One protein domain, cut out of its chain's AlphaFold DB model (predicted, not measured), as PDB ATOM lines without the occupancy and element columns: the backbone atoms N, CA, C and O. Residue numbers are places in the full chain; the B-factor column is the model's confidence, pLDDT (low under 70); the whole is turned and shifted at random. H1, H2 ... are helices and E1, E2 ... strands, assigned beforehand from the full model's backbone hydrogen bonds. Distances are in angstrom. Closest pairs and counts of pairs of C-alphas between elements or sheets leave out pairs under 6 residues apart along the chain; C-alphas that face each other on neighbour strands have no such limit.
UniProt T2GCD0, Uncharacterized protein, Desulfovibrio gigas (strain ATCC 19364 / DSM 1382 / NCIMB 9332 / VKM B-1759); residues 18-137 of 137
ATOM      1  N   THR A  18     135.808 139.402 174.267       71.62
ATOM      2  CA  THR A  18     135.824 138.439 175.366       71.62
ATOM      3  C   THR A  18     137.217 138.360 176.010       71.62
ATOM      4  O   THR A  18     137.910 137.330 175.928       71.62
ATOM      5  N   PRO A  19     137.687 139.472 176.611       58.88
ATOM      6  CA  PRO A  19     139.062 139.610 177.073       58.88
ATOM      7  C   PRO A  19     139.403 138.541 178.121       58.88
ATOM      8  O   PRO A  19     138.566 138.115 178.913       58.88
ATOM      9  N   GLY A  20     140.651 138.067 178.111       57.09
ATOM     10  CA  GLY A  20     141.125 137.082 179.091       57.09
ATOM     11  C   GLY A  20     140.757 135.623 178.801       57.09
ATOM     12  O   GLY A  20     141.000 134.771 179.649       57.09
ATOM     13  N   ARG A  21     140.228 135.289 177.612       62.75
ATOM     14  CA  ARG A  21     140.008 133.896 177.184       62.75
ATOM     15  C   ARG A  21     141.079 133.437 176.175       62.75
ATOM     16  O   ARG A  21     140.922 133.658 174.971       62.75
ATOM     17  N   PRO A  22     142.147 132.726 176.607       53.91
ATOM     18  CA  PRO A  22     143.235 132.263 175.730       53.91
ATOM     19  C   PRO A  22     142.745 131.393 174.569       53.91
ATOM     20  O   PRO A  22     143.366 131.333 173.509       53.91
ATOM     21  N   LYS A  23     141.585 130.748 174.750       53.06
ATOM     22  CA  LYS A  23     140.958 129.859 173.772       53.06
ATOM     23  C   LYS A  23     140.533 130.539 172.464       53.06
ATOM     24  O   LYS A  23     140.180 129.804 171.552       53.06
ATOM     25  N   HIS A  24     140.640 131.859 172.319       54.97
ATOM     26  CA  HIS A  24     140.358 132.563 171.056       54.97
ATOM     27  C   HIS A  24     141.610 133.119 170.360       54.97
ATOM     28  O   HIS A  24     141.542 133.497 169.194       54.97
ATOM     29  N   ARG A  25     142.776 133.114 171.026       65.19
ATOM     30  CA  ARG A  25     144.031 133.614 170.448       65.19
ATOM     31  C   ARG A  25     144.717 132.515 169.647       65.19
ATOM     32  O   ARG A  25     145.324 131.599 170.206       65.19
ATOM     33  N   TRP A  26     144.613 132.588 168.326       80.38
ATOM     34  CA  TRP A  26     145.487 131.814 167.455       80.38
ATOM     35  C   TRP A  26     146.875 132.454 167.411       80.38
ATOM     36  O   TRP A  26     146.994 133.668 167.449       80.38
ATOM     37  N   LYS A  27     147.926 131.639 167.283       84.31
ATOM     38  CA  LYS A  27     149.276 132.051 166.857       84.31
ATOM     39  C   LYS A  27     149.474 132.073 165.329       84.31
ATOM     40  O   LYS A  27     150.604 132.181 164.868       84.31
ATOM     41  N   LYS A  28     148.422 131.859 164.531       88.44
ATOM     42  CA  LYS A  28     148.511 131.818 163.060       88.44
ATOM     43  C   LYS A  28     147.806 133.030 162.467       88.44
ATOM     44  O   LYS A  28     146.850 133.528 163.044       88.44
ATOM     45  N   ASN A  29     148.265 133.478 161.306       91.31
ATOM     46  CA  ASN A  29     147.714 134.601 160.532       91.31
ATOM     47  C   ASN A  29     146.553 134.188 159.601       91.31
ATOM     48  O   ASN A  29     146.236 134.880 158.636       91.31
ATOM     49  N   TYR A  30     145.932 133.038 159.867       91.25
ATOM     50  CA  TYR A  30     144.758 132.547 159.154       91.25
ATOM     51  C   TYR A  30     143.720 132.019 160.143       91.25
ATOM     52  O   TYR A  30     144.067 131.640 161.260       91.25
ATOM     53  N   ALA A  31     142.456 132.008 159.720       92.31
ATOM     54  CA  ALA A  31     141.328 131.504 160.500       92.31
ATOM     55  C   ALA A  31     141.020 130.020 160.206       92.31
ATOM     56  O   ALA A  31     141.580 129.416 159.294       92.31
ATOM     57  N   GLY A  32     140.112 129.422 160.978       91.44
ATOM     58  CA  GLY A  32     139.983 127.966 161.111       91.44
ATOM     59  C   GLY A  32     139.708 127.526 162.554       91.44
ATOM     60  O   GLY A  32     139.204 128.312 163.358       91.44
ATOM     61  N   PHE A  33     140.016 126.265 162.871       91.62
ATOM     62  CA  PHE A  33     139.467 125.596 164.053       91.62
ATOM     63  C   PHE A  33     140.498 124.780 164.828       91.62
ATOM     64  O   PHE A  33     141.446 124.235 164.261       91.62
ATOM     65  N   GLN A  34     140.264 124.656 166.133       89.94
ATOM     66  CA  GLN A  34     140.971 123.735 167.018       89.94
ATOM     67  C   GLN A  34     139.956 122.810 167.695       89.94
ATOM     68  O   GLN A  34     138.995 123.295 168.288       89.94
ATOM     69  N   SER A  35     140.174 121.494 167.626       89.00
ATOM     70  CA  SER A  35     139.365 120.531 168.381       89.00
ATOM     71  C   SER A  35     139.727 120.586 169.866       89.00
ATOM     72  O   SER A  35     140.908 120.568 170.218       89.00
ATOM     73  N   SER A  36     138.722 120.677 170.732       84.88
ATOM     74  CA  SER A  36     138.868 120.648 172.186       84.88
ATOM     75  C   SER A  36     137.614 120.036 172.799       84.88
ATOM     76  O   SER A  36     136.517 120.553 172.599       84.88
ATOM     77  N   GLY A  37     137.767 118.934 173.538       83.06
ATOM     78  CA  GLY A  37     136.636 118.243 174.172       83.06
ATOM     79  C   GLY A  37     135.563 117.773 173.182       83.06
ATOM     80  O   GLY A  37     134.385 117.864 173.489       83.06
ATOM     81  N   GLY A  38     135.949 117.358 171.970       84.62
ATOM     82  CA  GLY A  38     135.006 116.937 170.920       84.62
ATOM     83  C   GLY A  38     134.339 118.083 170.147       84.62
ATOM     84  O   GLY A  38     133.614 117.828 169.190       84.62
ATOM     85  N   HIS A  39     134.614 119.342 170.501       83.56
ATOM     86  CA  HIS A  39     134.060 120.516 169.828       83.56
ATOM     87  C   HIS A  39     135.114 121.248 168.991       83.56
ATOM     88  O   HIS A  39     136.263 121.410 169.408       83.56
ATOM     89  N   LEU A  40     134.710 121.746 167.820       88.31
ATOM     90  CA  LEU A  40     135.532 122.635 166.997       88.31
ATOM     91  C   LEU A  40     135.396 124.076 167.495       88.31
ATOM     92  O   LEU A  40     134.353 124.704 167.343       88.31
ATOM     93  N   ILE A  41     136.470 124.607 168.074       87.88
ATOM     94  CA  ILE A  41     136.545 125.993 168.538       87.88
ATOM     95  C   ILE A  41     137.078 126.856 167.396       87.88
ATOM     96  O   ILE A  41     138.209 126.652 166.948       87.88
ATOM     97  N   GLY A  42     136.275 127.824 166.948       89.50
ATOM     98  CA  GLY A  42     136.683 128.827 165.966       89.50
ATOM     99  C   GLY A  42     137.795 129.723 166.507       89.50
ATOM    100  O   GLY A  42     137.767 130.158 167.660       89.50
ATOM    101  N   LYS A  43     138.798 129.982 165.673       90.38
ATOM    102  CA  LYS A  43     139.981 130.767 166.028       90.38
ATOM    103  C   LYS A  43     140.196 131.868 164.995       90.38
ATOM    104  O   LYS A  43     140.310 131.594 163.799       90.38
ATOM    105  N   CYS A  44     140.268 133.107 165.463       90.75
ATOM    106  CA  CYS A  44     140.572 134.264 164.626       90.75
ATOM    107  C   CYS A  44     142.071 134.297 164.290       90.75
ATOM    108  O   CYS A  44     142.877 133.811 165.089       90.75
ATOM    109  N   PRO A  45     142.468 134.864 163.141       90.75
ATOM    110  CA  PRO A  45     143.872 135.041 162.828       90.75
ATOM    111  C   PRO A  45     144.483 136.058 163.800       90.75
ATOM    112  O   PRO A  45     143.820 136.995 164.239       90.75
ATOM    113  N   GLN A  46     145.748 135.858 164.162       89.81
ATOM    114  CA  GLN A  46     146.424 136.639 165.205       89.81
ATOM    115  C   GLN A  46     146.560 138.129 164.873       89.81
ATOM    116  O   GLN A  46     146.746 138.945 165.768       89.81
ATOM    117  N   ASP A  47     146.521 138.459 163.584       90.12
ATOM    118  CA  ASP A  47     146.673 139.804 163.049       90.12
ATOM    119  C   ASP A  47     145.336 140.526 162.842       90.12
ATOM    120  O   ASP A  47     145.363 141.698 162.479       90.12
ATOM    121  N   LEU A  48     144.189 139.878 163.103       89.56
ATOM    122  CA  LEU A  48     142.893 140.560 163.114       89.56
ATOM    123  C   LEU A  48     142.822 141.495 164.321       89.56
ATOM    124  O   LEU A  48     142.746 141.053 165.472       89.56
ATOM    125  N   LYS A  49     142.831 142.799 164.054       90.19
ATOM    126  CA  LYS A  49     142.768 143.822 165.097       90.19
ATOM    127  C   LYS A  49     141.347 143.981 165.624       90.19
ATOM    128  O   LYS A  49     140.368 143.758 164.917       90.19
ATOM    129  N   LEU A  50     141.237 144.473 166.858       87.62
ATOM    130  CA  LEU A  50     139.951 144.810 167.472       87.62
ATOM    131  C   LEU A  50     139.147 145.810 166.627       87.62
ATOM    132  O   LEU A  50     137.941 145.649 166.465       87.62
ATOM    133  N   SER A  51     139.817 146.814 166.057       89.25
ATOM    134  CA  SER A  51     139.185 147.795 165.173       89.25
ATOM    135  C   SER A  51     138.608 147.137 163.919       89.25
ATOM    136  O   SER A  51     137.463 147.395 163.578       89.25
ATOM    137  N   GLU A  52     139.350 146.231 163.274       92.25
ATOM    138  CA  GLU A  52     138.851 145.480 162.116       92.25
ATOM    139  C   GLU A  52     137.667 144.585 162.498       92.25
ATOM    140  O   GLU A  52     136.673 144.554 161.785       92.25
ATOM    141  N   ALA A  53     137.739 143.890 163.637       91.69
ATOM    142  CA  ALA A  53     136.641 143.059 164.124       91.69
ATOM    143  C   ALA A  53     135.371 143.880 164.416       91.69
ATOM    144  O   ALA A  53     134.262 143.442 164.115       91.69
ATOM    145  N   THR A  54     135.546 145.093 164.944       91.12
ATOM    146  CA  THR A  54     134.455 146.043 165.194       91.12
ATOM    147  C   THR A  54     133.820 146.508 163.885       91.12
ATOM    148  O   THR A  54     132.598 146.475 163.752       91.12
ATOM    149  N   GLU A  55     134.626 146.881 162.891       93.06
ATOM    150  CA  GLU A  55     134.114 147.280 161.573       93.06
ATOM    151  C   GLU A  55     133.427 146.117 160.847       93.06
ATOM    152  O   GLU A  55     132.355 146.294 160.270       93.06
ATOM    153  N   LEU A  56     133.965 144.897 160.960       93.88
ATOM    154  CA  LEU A  56     133.314 143.695 160.439       93.88
ATOM    155  C   LEU A  56     131.934 143.467 161.064       93.88
ATOM    156  O   LEU A  56     131.030 143.042 160.349       93.88
ATOM    157  N   LEU A  57     131.755 143.731 162.362       92.81
ATOM    158  CA  LEU A  57     130.459 143.603 163.038       92.81
ATOM    159  C   LEU A  57     129.464 144.685 162.594       92.81
ATOM    160  O   LEU A  57     128.292 144.384 162.353       92.81
ATOM    161  N   LYS A  58     129.919 145.935 162.470       91.75
ATOM    162  CA  LYS A  58     129.079 147.049 162.003       91.75
ATOM    163  C   LYS A  58     128.576 146.818 160.580       91.75
ATOM    164  O   LYS A  58     127.408 147.060 160.296       91.75
ATOM    165  N   ASP A  59     129.438 146.298 159.711       93.00
ATOM    166  CA  ASP A  59     129.103 145.974 158.324       93.00
ATOM    167  C   ASP A  59     128.375 144.620 158.175       93.00
ATOM    168  O   ASP A  59     127.933 144.265 157.084       93.00
ATOM    169  N   ALA A  60     128.243 143.823 159.240       94.19
ATOM    170  CA  ALA A  60     127.711 142.467 159.144       94.19
ATOM    171  C   ALA A  60     126.231 142.417 158.727       94.19
ATOM    172  O   ALA A  60     125.418 143.274 159.083       94.19
ATOM    173  N   ILE A  61     125.891 141.353 158.003       93.62
ATOM    174  CA  ILE A  61     124.545 141.046 157.523       93.62
ATOM    175  C   ILE A  61     123.755 140.428 158.686       93.62
ATOM    176  O   ILE A  61     124.206 139.408 159.220       93.62
ATOM    177  N   PRO A  62     122.616 141.006 159.099       91.25
ATOM    178  CA  PRO A  62     121.787 140.426 160.148       91.25
ATOM    179  C   PRO A  62     121.100 139.143 159.675       91.25
ATOM    180  O   PRO A  62     120.619 139.053 158.546       91.25
ATOM    181  N   ASP A  63     121.022 138.169 160.574       88.25
ATOM    182  CA  ASP A  63     120.180 136.984 160.440       88.25
ATOM    183  C   ASP A  63     118.775 137.311 160.954       88.25
ATOM    184  O   ASP A  63     118.461 137.108 162.129       88.25
ATOM    185  N   CYS A  64     117.953 137.918 160.102       74.81
ATOM    186  CA  CYS A  64     116.570 138.235 160.443       74.81
ATOM    187  C   CYS A  64     115.719 136.991 160.214       74.81
ATOM    188  O   CYS A  64     115.276 136.712 159.097       74.81
ATOM    189  N   ALA A  65     115.537 136.216 161.280       61.56
ATOM    190  CA  ALA A  65     114.812 134.963 161.251       61.56
ATOM    191  C   ALA A  65     113.305 135.228 161.135       61.56
ATOM    192  O   ALA A  65     112.590 135.087 162.115       61.56
ATOM    193  N   SER A  66     112.827 135.538 159.922       63.94
ATOM    194  CA  SER A  66     111.420 135.778 159.538       63.94
ATOM    195  C   SER A  66     110.973 137.249 159.546       63.94
ATOM    196  O   SER A  66     111.345 138.006 160.437       63.94
ATOM    197  N   PRO A  67     110.076 137.659 158.621       60.81
ATOM    198  CA  PRO A  67     109.365 138.942 158.703       60.81
ATOM    199  C   PRO A  67     108.469 139.081 159.949       60.81
ATOM    200  O   PRO A  67     107.958 140.167 160.213       60.81
ATOM    201  N   PHE A  68     108.255 137.995 160.700       64.19
ATOM    202  CA  PHE A  68     107.543 137.998 161.981       64.19
ATOM    203  C   PHE A  68     108.477 138.093 163.195       64.19
ATOM    204  O   PHE A  68     107.990 138.070 164.324       64.19
ATOM    205  N   ASP A  69     109.795 138.168 162.984       67.12
ATOM    206  CA  ASP A  69     110.747 138.363 164.071       67.12
ATOM    207  C   ASP A  69     110.581 139.771 164.650       67.12
ATOM    208  O   ASP A  69     110.869 140.776 164.000       67.12
ATOM    209  N   THR A  70     110.062 139.837 165.872       66.25
ATOM    210  CA  THR A  70     109.891 141.081 166.626       66.25
ATOM    211  C   THR A  70     111.064 141.352 167.562       66.25
ATOM    212  O   THR A  70     111.004 142.306 168.343       66.25
ATOM    213  N   THR A  71     112.124 140.532 167.523       68.25
ATOM    214  CA  THR A  71     113.305 140.774 168.351       68.25
ATOM    215  C   THR A  71     113.946 142.104 167.971       68.25
ATOM    216  O   THR A  71     114.174 142.419 166.805       68.25
ATOM    217  N   GLN A  72     114.237 142.916 168.991       71.56
ATOM    218  CA  GLN A  72     114.881 144.219 168.811       71.56
ATOM    219  C   GLN A  72     116.294 144.081 168.220       71.56
ATOM    220  O   GLN A  72     116.781 144.991 167.551       71.56
ATOM    221  N   TYR A  73     116.941 142.941 168.470       76.06
ATOM    222  CA  TYR A  73     118.325 142.665 168.123       76.06
ATOM    223  C   TYR A  73     118.439 141.295 167.439       76.06
ATOM    224  O   TYR A  73     118.057 140.291 168.046       76.06
ATOM    225  N   PRO A  74     118.981 141.221 166.208       82.94
ATOM    226  CA  PRO A  74     119.213 139.949 165.533       82.94
ATOM    227  C   PRO A  74     120.109 139.029 166.362       82.94
ATOM    228  O   PRO A  74     121.162 139.438 166.845       82.94
ATOM    229  N   LYS A  75     119.729 137.752 166.482       85.00
ATOM    230  CA  LYS A  75     120.500 136.767 167.264       85.00
ATOM    231  C   LYS A  75     121.878 136.494 166.668       85.00
ATOM    232  O   LYS A  75     122.844 136.287 167.407       85.00
ATOM    233  N   ASN A  76     121.963 136.489 165.337       90.25
ATOM    234  CA  ASN A  76     123.208 136.285 164.613       90.25
ATOM    235  C   ASN A  76     123.456 137.410 163.610       90.25
ATOM    236  O   ASN A  76     122.540 137.960 163.001       90.25
ATOM    237  N   PHE A  77     124.734 137.661 163.378       93.50
ATOM    238  CA  PHE A  77     125.239 138.449 162.269       93.50
ATOM    239  C   PHE A  77     126.281 137.642 161.510       93.50
ATOM    240  O   PHE A  77     127.025 136.861 162.109       93.50
ATOM    241  N   TYR A  78     126.383 137.863 160.204       96.06
ATOM    242  CA  TYR A  78     127.387 137.215 159.370       96.06
ATOM    243  C   TYR A  78     128.208 138.228 158.591       96.06
ATOM    244  O   TYR A  78     127.686 139.188 158.029       96.06
ATOM    245  N   ASN A  79     129.509 137.981 158.505       97.38
ATOM    246  CA  ASN A  79     130.378 138.692 157.575       97.38
ATOM    247  C   ASN A  79     131.445 137.740 157.022       97.38
ATOM    248  O   ASN A  79     131.550 136.580 157.432       97.38
ATOM    249  N   VAL A  80     132.231 138.217 156.065       97.75
ATOM    250  CA  VAL A  80     133.362 137.496 155.494       97.75
ATOM    251  C   VAL A  80     134.641 138.291 155.719       97.75
ATOM    252  O   VAL A  80     134.699 139.485 155.450       97.75
ATOM    253  N   TYR A  81     135.691 137.619 156.188       97.00
ATOM    254  CA  TYR A  81     137.017 138.215 156.340       97.00
ATOM    255  C   TYR A  81     138.062 137.302 155.715       97.00
ATOM    256  O   TYR A  81     138.161 136.131 156.083       97.00
ATOM    257  N   ARG A  82     138.822 137.815 154.738       95.94
ATOM    258  CA  ARG A  82     139.823 137.042 153.976       95.94
ATOM    259  C   ARG A  82     139.276 135.716 153.418       95.94
ATOM    260  O   ARG A  82     139.952 134.691 153.418       95.94
ATOM    261  N   GLY A  83     138.013 135.740 152.984       96.94
ATOM    262  CA  GLY A  83     137.294 134.582 152.444       96.94
ATOM    263  C   GLY A  83     136.811 133.569 153.485       96.94
ATOM    264  O   GLY A  83     136.338 132.503 153.122       96.94
ATOM    265  N   VAL A  84     136.897 133.873 154.775       97.44
ATOM    266  CA  VAL A  84     136.375 133.018 155.846       97.44
ATOM    267  C   VAL A  84     135.037 133.567 156.314       97.44
ATOM    268  O   VAL A  84     134.927 134.767 156.559       97.44
ATOM    269  N   VAL A  85     134.030 132.702 156.453       97.62
ATOM    270  CA  VAL A  85     132.726 133.092 157.006       97.62
ATOM    271  C   VAL A  85     132.845 133.245 158.516       97.62
ATOM    272  O   VAL A  85     133.314 132.334 159.197       97.62
ATOM    273  N   TYR A  86     132.392 134.379 159.036       96.44
ATOM    274  CA  TYR A  86     132.278 134.650 160.463       96.44
ATOM    275  C   TYR A  86     130.809 134.727 160.860       96.44
ATOM    276  O   TYR A  86     129.997 135.287 160.127       96.44
ATOM    277  N   ARG A  87     130.495 134.188 162.040       95.31
ATOM    278  CA  ARG A  87     129.235 134.423 162.745       95.31
ATOM    279  C   ARG A  87     129.547 135.258 163.979       95.31
ATOM    280  O   ARG A  87     130.481 134.930 164.711       95.31
ATOM    281  N   ALA A  88     128.776 136.309 164.210       93.88
ATOM    282  CA  ALA A  88     128.737 137.002 165.483       93.88
ATOM    283  C   ALA A  88     127.412 136.705 166.182       93.88
ATOM    284  O   ALA A  88     126.365 136.730 165.540       93.88
ATOM    285  N   VAL A  89     127.477 136.374 167.469       90.56
ATOM    286  CA  VAL A  89     126.306 136.005 168.278       90.56
ATOM    287  C   VAL A  89     126.136 136.993 169.418       90.56
ATOM    288  O   VAL A  89     127.123 137.358 170.062       90.56
ATOM    289  N   GLY A  90     124.899 137.428 169.630       85.94
ATOM    290  CA  GLY A  90     124.509 138.313 170.724       85.94
ATOM    291  C   GLY A  90     123.666 137.581 171.762       85.94
ATOM    292  O   GLY A  90     123.143 136.493 171.513       85.94
ATOM    293  N   GLY A  91     123.539 138.179 172.945       75.00
ATOM    294  CA  GLY A  91     122.517 137.775 173.913       75.00
ATOM    295  C   GLY A  91     121.136 138.294 173.500       75.00
ATOM    296  O   GLY A  91     121.040 139.313 172.830       75.00
ATOM    297  N   GLU A  92     120.067 137.633 173.950       64.44
ATOM    298  CA  GLU A  92     118.668 137.944 173.585       64.44
ATOM    299  C   GLU A  92     118.232 139.392 173.893       64.44
ATOM    300  O   GLU A  92     117.313 139.912 173.268       64.44
ATOM    301  N   PHE A  93     118.943 140.072 174.796       67.50
ATOM    302  CA  PHE A  93     118.696 141.462 175.194       67.50
ATOM    303  C   PHE A  93     119.968 142.322 175.162       67.50
ATOM    304  O   PHE A  93     120.103 143.255 175.950       67.50
ATOM    305  N   SER A  94     120.942 141.974 174.316       76.75
ATOM    306  CA  SER A  94     122.245 142.643 174.282       76.75
ATOM    307  C   SER A  94     122.613 143.120 172.882       76.75
ATOM    308  O   SER A  94     122.475 142.393 171.901       76.75
ATOM    309  N   ASN A  95     123.148 144.338 172.811       82.94
ATOM    310  CA  ASN A  95     123.812 144.892 171.634       82.94
ATOM    311  C   ASN A  95     125.299 144.484 171.550       82.94
ATOM    312  O   ASN A  95     125.991 144.924 170.631       82.94
ATOM    313  N   CYS A  96     125.789 143.654 172.478       87.31
ATOM    314  CA  CYS A  96     127.153 143.132 172.471       87.31
ATOM    315  C   CYS A  96     127.224 141.795 171.730       87.31
ATOM    316  O   CYS A  96     126.520 140.843 172.075       87.31
ATOM    317  N   TYR A  97     128.128 141.702 170.754       90.88
ATOM    318  CA  TYR A  97     128.268 140.526 169.899       90.88
ATOM    319  C   TYR A  97     129.689 139.987 169.890       90.88
ATOM    320  O   TYR A  97     130.651 140.733 169.698       90.88
ATOM    321  N   HIS A  98     129.814 138.665 169.986       90.75
ATOM    322  CA  HIS A  98     131.095 137.983 169.847       90.75
ATOM    323  C   HIS A  98     131.209 137.276 168.496       90.75
ATOM    324  O   HIS A  98     130.421 136.380 168.190       90.75
ATOM    325  N   GLY A  99     132.210 137.664 167.700       91.94
ATOM    326  CA  GLY A  99     132.482 137.115 166.369       91.94
ATOM    327  C   GLY A  99     133.491 135.964 166.362       91.94
ATOM    328  O   GLY A  99     134.566 136.076 166.950       91.94
ATOM    329  N   PHE A 100     133.192 134.891 165.628       92.69
ATOM    330  CA  PHE A 100     134.077 133.737 165.437       92.69
ATOM    331  C   PHE A 100     133.930 133.112 164.034       92.69
ATOM    332  O   PHE A 100     132.870 133.238 163.414       92.69
ATOM    333  N   PRO A 101     134.961 132.414 163.510       94.69
ATOM    334  CA  PRO A 101     134.843 131.671 162.256       94.69
ATOM    335  C   PRO A 101     133.743 130.608 162.331       94.69
ATOM    336  O   PRO A 101     133.685 129.837 163.288       94.69
ATOM    337  N   CYS A 102     132.898 130.536 161.307       93.88
ATOM    338  CA  CYS A 102     131.749 129.640 161.249       93.88
ATOM    339  C   CYS A 102     132.077 128.360 160.466       93.88
ATOM    340  O   CYS A 102     132.478 128.429 159.304       93.88
ATOM    341  N   ASN A 103     131.890 127.195 161.096       90.69
ATOM    342  CA  ASN A 103     132.029 125.866 160.479       90.69
ATOM    343  C   ASN A 103     130.690 125.210 160.103       90.69
ATOM    344  O   ASN A 103     130.688 124.050 159.703       90.69
ATOM    345  N   LYS A 104     129.566 125.903 160.296       88.38
ATOM    346  CA  LYS A 104     128.217 125.402 160.007       88.38
ATOM    347  C   LYS A 104     127.543 126.307 158.990       88.38
ATOM    348  O   LYS A 104     126.560 126.975 159.292       88.38
ATOM    349  N   THR A 105     128.118 126.402 157.793       88.75
ATOM    350  CA  THR A 105     127.589 127.326 156.780       88.75
ATOM    351  C   THR A 105     126.321 126.807 156.105       88.75
ATOM    352  O   THR A 105     125.612 127.601 155.501       88.75
ATOM    353  N   ASN A 106     125.994 125.521 156.277       89.69
ATOM    354  CA  ASN A 106     124.721 124.927 155.846       89.69
ATOM    355  C   ASN A 106     123.504 125.437 156.625       89.69
ATOM    356  O   ASN A 106     122.391 125.364 156.118       89.69
ATOM    357  N   ASP A 107     123.719 125.990 157.822       89.62
ATOM    358  CA  ASP A 107     122.650 126.548 158.659       89.62
ATOM    359  C   ASP A 107     122.367 128.028 158.328       89.62
ATOM    360  O   ASP A 107     121.593 128.680 159.026       89.62
ATOM    361  N   ILE A 108     123.051 128.596 157.328       91.88
ATOM    362  CA  ILE A 108     122.943 130.010 156.959       91.88
ATOM    363  C   ILE A 108     122.005 130.143 155.761       91.88
ATOM    364  O   ILE A 108     122.141 129.414 154.778       91.88
ATOM    365  N   ASP A 109     121.101 131.122 155.818       91.56
ATOM    366  CA  ASP A 109     120.198 131.416 154.710       91.56
ATOM    367  C   ASP A 109     120.963 131.666 153.396       91.56
ATOM    368  O   ASP A 109     121.974 132.379 153.339       91.56
ATOM    369  N   SER A 110     120.460 131.078 152.311       92.31
ATOM    370  CA  SER A 110     121.101 131.143 150.995       92.31
ATOM    371  C   SER A 110     121.278 132.574 150.466       92.31
ATOM    372  O   SER A 110     122.262 132.849 149.770       92.31
ATOM    373  N   SER A 111     120.390 133.506 150.830       93.25
ATOM    374  CA  SER A 111     120.502 134.923 150.472       93.25
ATOM    375  C   SER A 111     121.671 135.597 151.193       93.25
ATOM    376  O   SER A 111     122.409 136.375 150.582       93.25
ATOM    377  N   ILE A 112     121.918 135.243 152.459       95.06
ATOM    378  CA  ILE A 112     123.084 135.704 153.218       95.06
ATOM    379  C   ILE A 112     124.354 135.114 152.600       95.06
ATOM    380  O   ILE A 112     125.309 135.848 152.348       95.06
ATOM    381  N   ILE A 113     124.365 133.819 152.262       96.69
ATOM    382  CA  ILE A 113     125.505 133.186 151.574       96.69
ATOM    383  C   ILE A 113     125.819 133.882 150.242       96.69
ATOM    384  O   ILE A 113     126.993 134.126 149.938       96.69
ATOM    385  N   ALA A 114     124.802 134.244 149.457       96.69
ATOM    386  CA  ALA A 114     124.985 134.985 148.212       96.69
ATOM    387  C   ALA A 114     125.629 136.361 148.456       96.69
ATOM    388  O   ALA A 114     126.599 136.714 147.782       96.69
ATOM    389  N   GLN A 115     125.166 137.103 149.464       97.38
ATOM    390  CA  GLN A 115     125.758 138.389 149.841       97.38
ATOM    391  C   GLN A 115     127.214 138.248 150.318       97.38
ATOM    392  O   GLN A 115     128.082 139.010 149.890       97.38
ATOM    393  N   LEU A 116     127.517 137.242 151.147       97.88
ATOM    394  CA  LEU A 116     128.881 136.952 151.606       97.88
ATOM    395  C   LEU A 116     129.811 136.603 150.440       97.88
ATOM    396  O   LEU A 116     130.956 137.056 150.398       97.88
ATOM    397  N   LYS A 117     129.315 135.845 149.459       98.19
ATOM    398  CA  LYS A 117     130.057 135.517 148.237       98.19
ATOM    399  C   LYS A 117     130.405 136.770 147.436       98.19
ATOM    400  O   LYS A 117     131.542 136.897 146.983       98.19
ATOM    401  N   GLU A 118     129.463 137.697 147.270       98.06
ATOM    402  CA  GLU A 118     129.725 138.963 146.574       98.06
ATOM    403  C   GLU A 118     130.712 139.849 147.342       98.06
ATOM    404  O   GLU A 118     131.627 140.411 146.737       98.06
ATOM    405  N   ARG A 119     130.616 139.912 148.676       97.75
ATOM    406  CA  ARG A 119     131.610 140.606 149.514       97.75
ATOM    407  C   ARG A 119     133.006 140.007 149.351       97.75
ATOM    408  O   ARG A 119     133.957 140.743 149.099       97.75
ATOM    409  N   ALA A 120     133.121 138.678 149.385       97.81
ATOM    410  CA  ALA A 120     134.391 137.984 149.194       97.81
ATOM    411  C   ALA A 120     135.009 138.263 147.816       97.81
ATOM    412  O   ALA A 120     136.223 138.417 147.704       97.81
ATOM    413  N   LYS A 121     134.189 138.348 146.759       98.00
ATOM    414  CA  LYS A 121     134.654 138.754 145.424       98.00
ATOM    415  C   LYS A 121     135.183 140.182 145.422       98.00
ATOM    416  O   LYS A 121     136.291 140.398 144.942       98.00
ATOM    417  N   LYS A 122     134.427 141.132 145.984       97.50
ATOM    418  CA  LYS A 122     134.821 142.549 146.057       97.50
ATOM    419  C   LYS A 122     136.133 142.747 146.817       97.50
ATOM    420  O   LYS A 122     136.928 143.594 146.433       97.50
ATOM    421  N   SER A 123     136.390 141.935 147.840       95.44
ATOM    422  CA  SER A 123     137.641 141.967 148.604       95.44
ATOM    423  C   SER A 123     138.778 141.125 148.001       95.44
ATOM    424  O   SER A 123     139.798 140.949 148.655       95.44
ATOM    425  N   GLY A 124     138.614 140.523 146.815       97.94
ATOM    426  CA  GLY A 124     139.654 139.695 146.183       97.94
ATOM    427  C   GLY A 124     139.873 138.308 146.814       97.94
ATOM    428  O   GLY A 124     140.889 137.673 146.558       97.94
ATOM    429  N   HIS A 125     138.919 137.811 147.606       98.19
ATOM    430  CA  HIS A 125     139.012 136.565 148.384       98.19
ATOM    431  C   HIS A 125     137.985 135.494 147.970       98.19
ATOM    432  O   HIS A 125     137.578 134.637 148.760       98.19
ATOM    433  N   ALA A 126     137.517 135.539 146.719       97.75
ATOM    434  CA  ALA A 126     136.503 134.611 146.214       97.75
ATOM    435  C   ALA A 126     136.967 133.143 146.241       97.75
ATOM    436  O   ALA A 126     136.160 132.233 146.457       97.75
ATOM    437  N   ARG A 127     138.263 132.900 146.013       98.06
ATOM    438  CA  ARG A 127     138.844 131.552 146.006       98.06
ATOM    439  C   ARG A 127     138.854 130.956 147.410       98.06
ATOM    440  O   ARG A 127     138.461 129.802 147.584       98.06
ATOM    441  N   GLU A 128     139.276 131.740 148.393       97.94
ATOM    442  CA  GLU A 128     139.313 131.386 149.808       97.94
ATOM    443  C   GLU A 128     137.897 131.116 150.317       97.94
ATOM    444  O   GLU A 128     137.670 130.071 150.923       97.94
ATOM    445  N   PHE A 129     136.932 131.964 149.944       97.88
ATOM    446  CA  PHE A 129     135.513 131.750 150.235       97.88
ATOM    447  C   PHE A 129     134.989 130.438 149.663       97.88
ATOM    448  O   PHE A 129     134.424 129.626 150.390       97.88
ATOM    449  N   LYS A 130     135.239 130.164 148.378       97.56
ATOM    450  CA  LYS A 130     134.837 128.893 147.761       97.56
ATOM    451  C   LYS A 130     135.456 127.692 148.481       97.56
ATOM    452  O   LYS A 130     134.786 126.679 148.667       97.56
ATOM    453  N   LYS A 131     136.728 127.792 148.880       97.19
ATOM    454  CA  LYS A 131     137.406 126.739 149.645       97.19
ATOM    455  C   LYS A 131     136.759 126.554 151.018       97.19
ATOM    456  O   LYS A 131     136.539 125.413 151.410       97.19
ATOM    457  N   TRP A 132     136.445 127.643 151.717       96.25
ATOM    458  CA  TRP A 132     135.781 127.610 153.019       96.25
ATOM    459  C   TRP A 132     134.417 126.925 152.939       96.25
ATOM    460  O   TRP A 132     134.185 125.961 153.662       96.25
ATOM    461  N   MET A 133     133.577 127.341 151.989       96.19
ATOM    462  CA  MET A 133     132.262 126.737 151.760       96.19
ATOM    463  C   MET A 133     132.367 125.247 151.416       96.19
ATOM    464  O   MET A 133     131.607 124.452 151.935       96.19
ATOM    465  N   LYS A 134     133.361 124.823 150.621       95.38
ATOM    466  CA  LYS A 134     133.569 123.391 150.331       95.38
ATOM    467  C   LYS A 134     133.914 122.564 151.581       95.38
ATOM    468  O   LYS A 134     133.651 121.369 151.606       95.38
ATOM    469  N   MET A 135     134.585 123.164 152.564       91.88
ATOM    470  CA  MET A 135     135.012 122.461 153.779       91.88
ATOM    471  C   MET A 135     133.933 122.437 154.867       91.88
ATOM    472  O   MET A 135     133.964 121.532 155.697       91.88
ATOM    473  N   TYR A 136     133.038 123.430 154.896       91.25
ATOM    474  CA  TYR A 136     132.146 123.696 156.036       91.25
ATOM    475  C   TYR A 136     130.673 123.953 155.675       91.25
ATOM    476  O   TYR A 136     129.864 124.216 156.572       91.25
ATOM    477  N   GLY A 137     130.337 123.919 154.387       80.88
ATOM    478  CA  GLY A 137     128.977 124.018 153.863       80.88
ATOM    479  C   GLY A 137     128.618 122.802 153.042       80.88
ATOM    480  O   GLY A 137     128.831 121.674 153.543       80.88
TER     481      GLY A 137
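AT A GLANCE: This is residues 18 to 137 of the 137 residues of an uncharacterized protein of Desulfovibrio gigas (strain ATCC 19364 / DSM 1382 / NCIMB 9332 / VKM B-1759) (UniProt T2GCD0). A small, twisted three-strand sheet, E3 E4 E5, forms the core, with helix H1 crossing one face and the helical hairpin H2 H3 on the other. The separate strand hairpin E1 E2 meets the last residue of E5, and a loop in residues 59 to 75 reaches far from the core. The 120 printed residues hold E1 E2 H1 E3 E4 E5 H2 H3 in that order, a mixed class; both sheets are antiparallel. The whole is compact, with a radius of gyration of the C-alphas of 14.1 A and spans of 42 by 34 by 31 A.

IN THESE COORDINATES: E3 is residues 76 to 81, E4 84 to 90, 19.8 A long, and E5 96 to 101. H1 is residues 50 to 58, H2 110 to 122, 18.5 A long, and H3 126 to 136, ending at C-alpha 136 (132.146, 123.696, 156.036). E1 is residues 32 to 36, from C-alpha 32 (139.983, 127.966, 161.111), and E2 39 to 43.

HOW THE PARTS SIT: E3 E4 E5 is a meander, each strand the antiparallel neighbour of the one before: N 77 and O 88 are 2.9 A apart, N 89 and O 98 3.0 A. The domain has three layers, H2 and H3 on one face of this sheet, H1 on the other. H1 runs across the strands, 64 degrees to E5 on the local plane; its Leu 56 is closest to Asn 79, C-alphas 6.5 A apart. H2 runs along E3, 21 degrees on the local plane; the closest C-alphas, Val 80 and Leu 116, are 6.0 A apart. H2 touches H3 with residues 117 to 120 alone, C-alphas of Ala 120 and Ala 126 5.0 A apart, opposite ways at 36 degrees, only just steep. In the hairpin E1 and E2, N 34 and O 41 are 3.0 A apart. Every O i to N i+4 pair in H1, H2 and H3 is within hydrogen-bond range.

THE WHOLE: The C-alphas farthest apart, Lys 27 and Phe 68, are 42.4 A apart. The printed part has no cut; the link H1 to E3 is long. The pLDDT is under 70 in residues 19 to 25, 65 to 71 and 92 to 93.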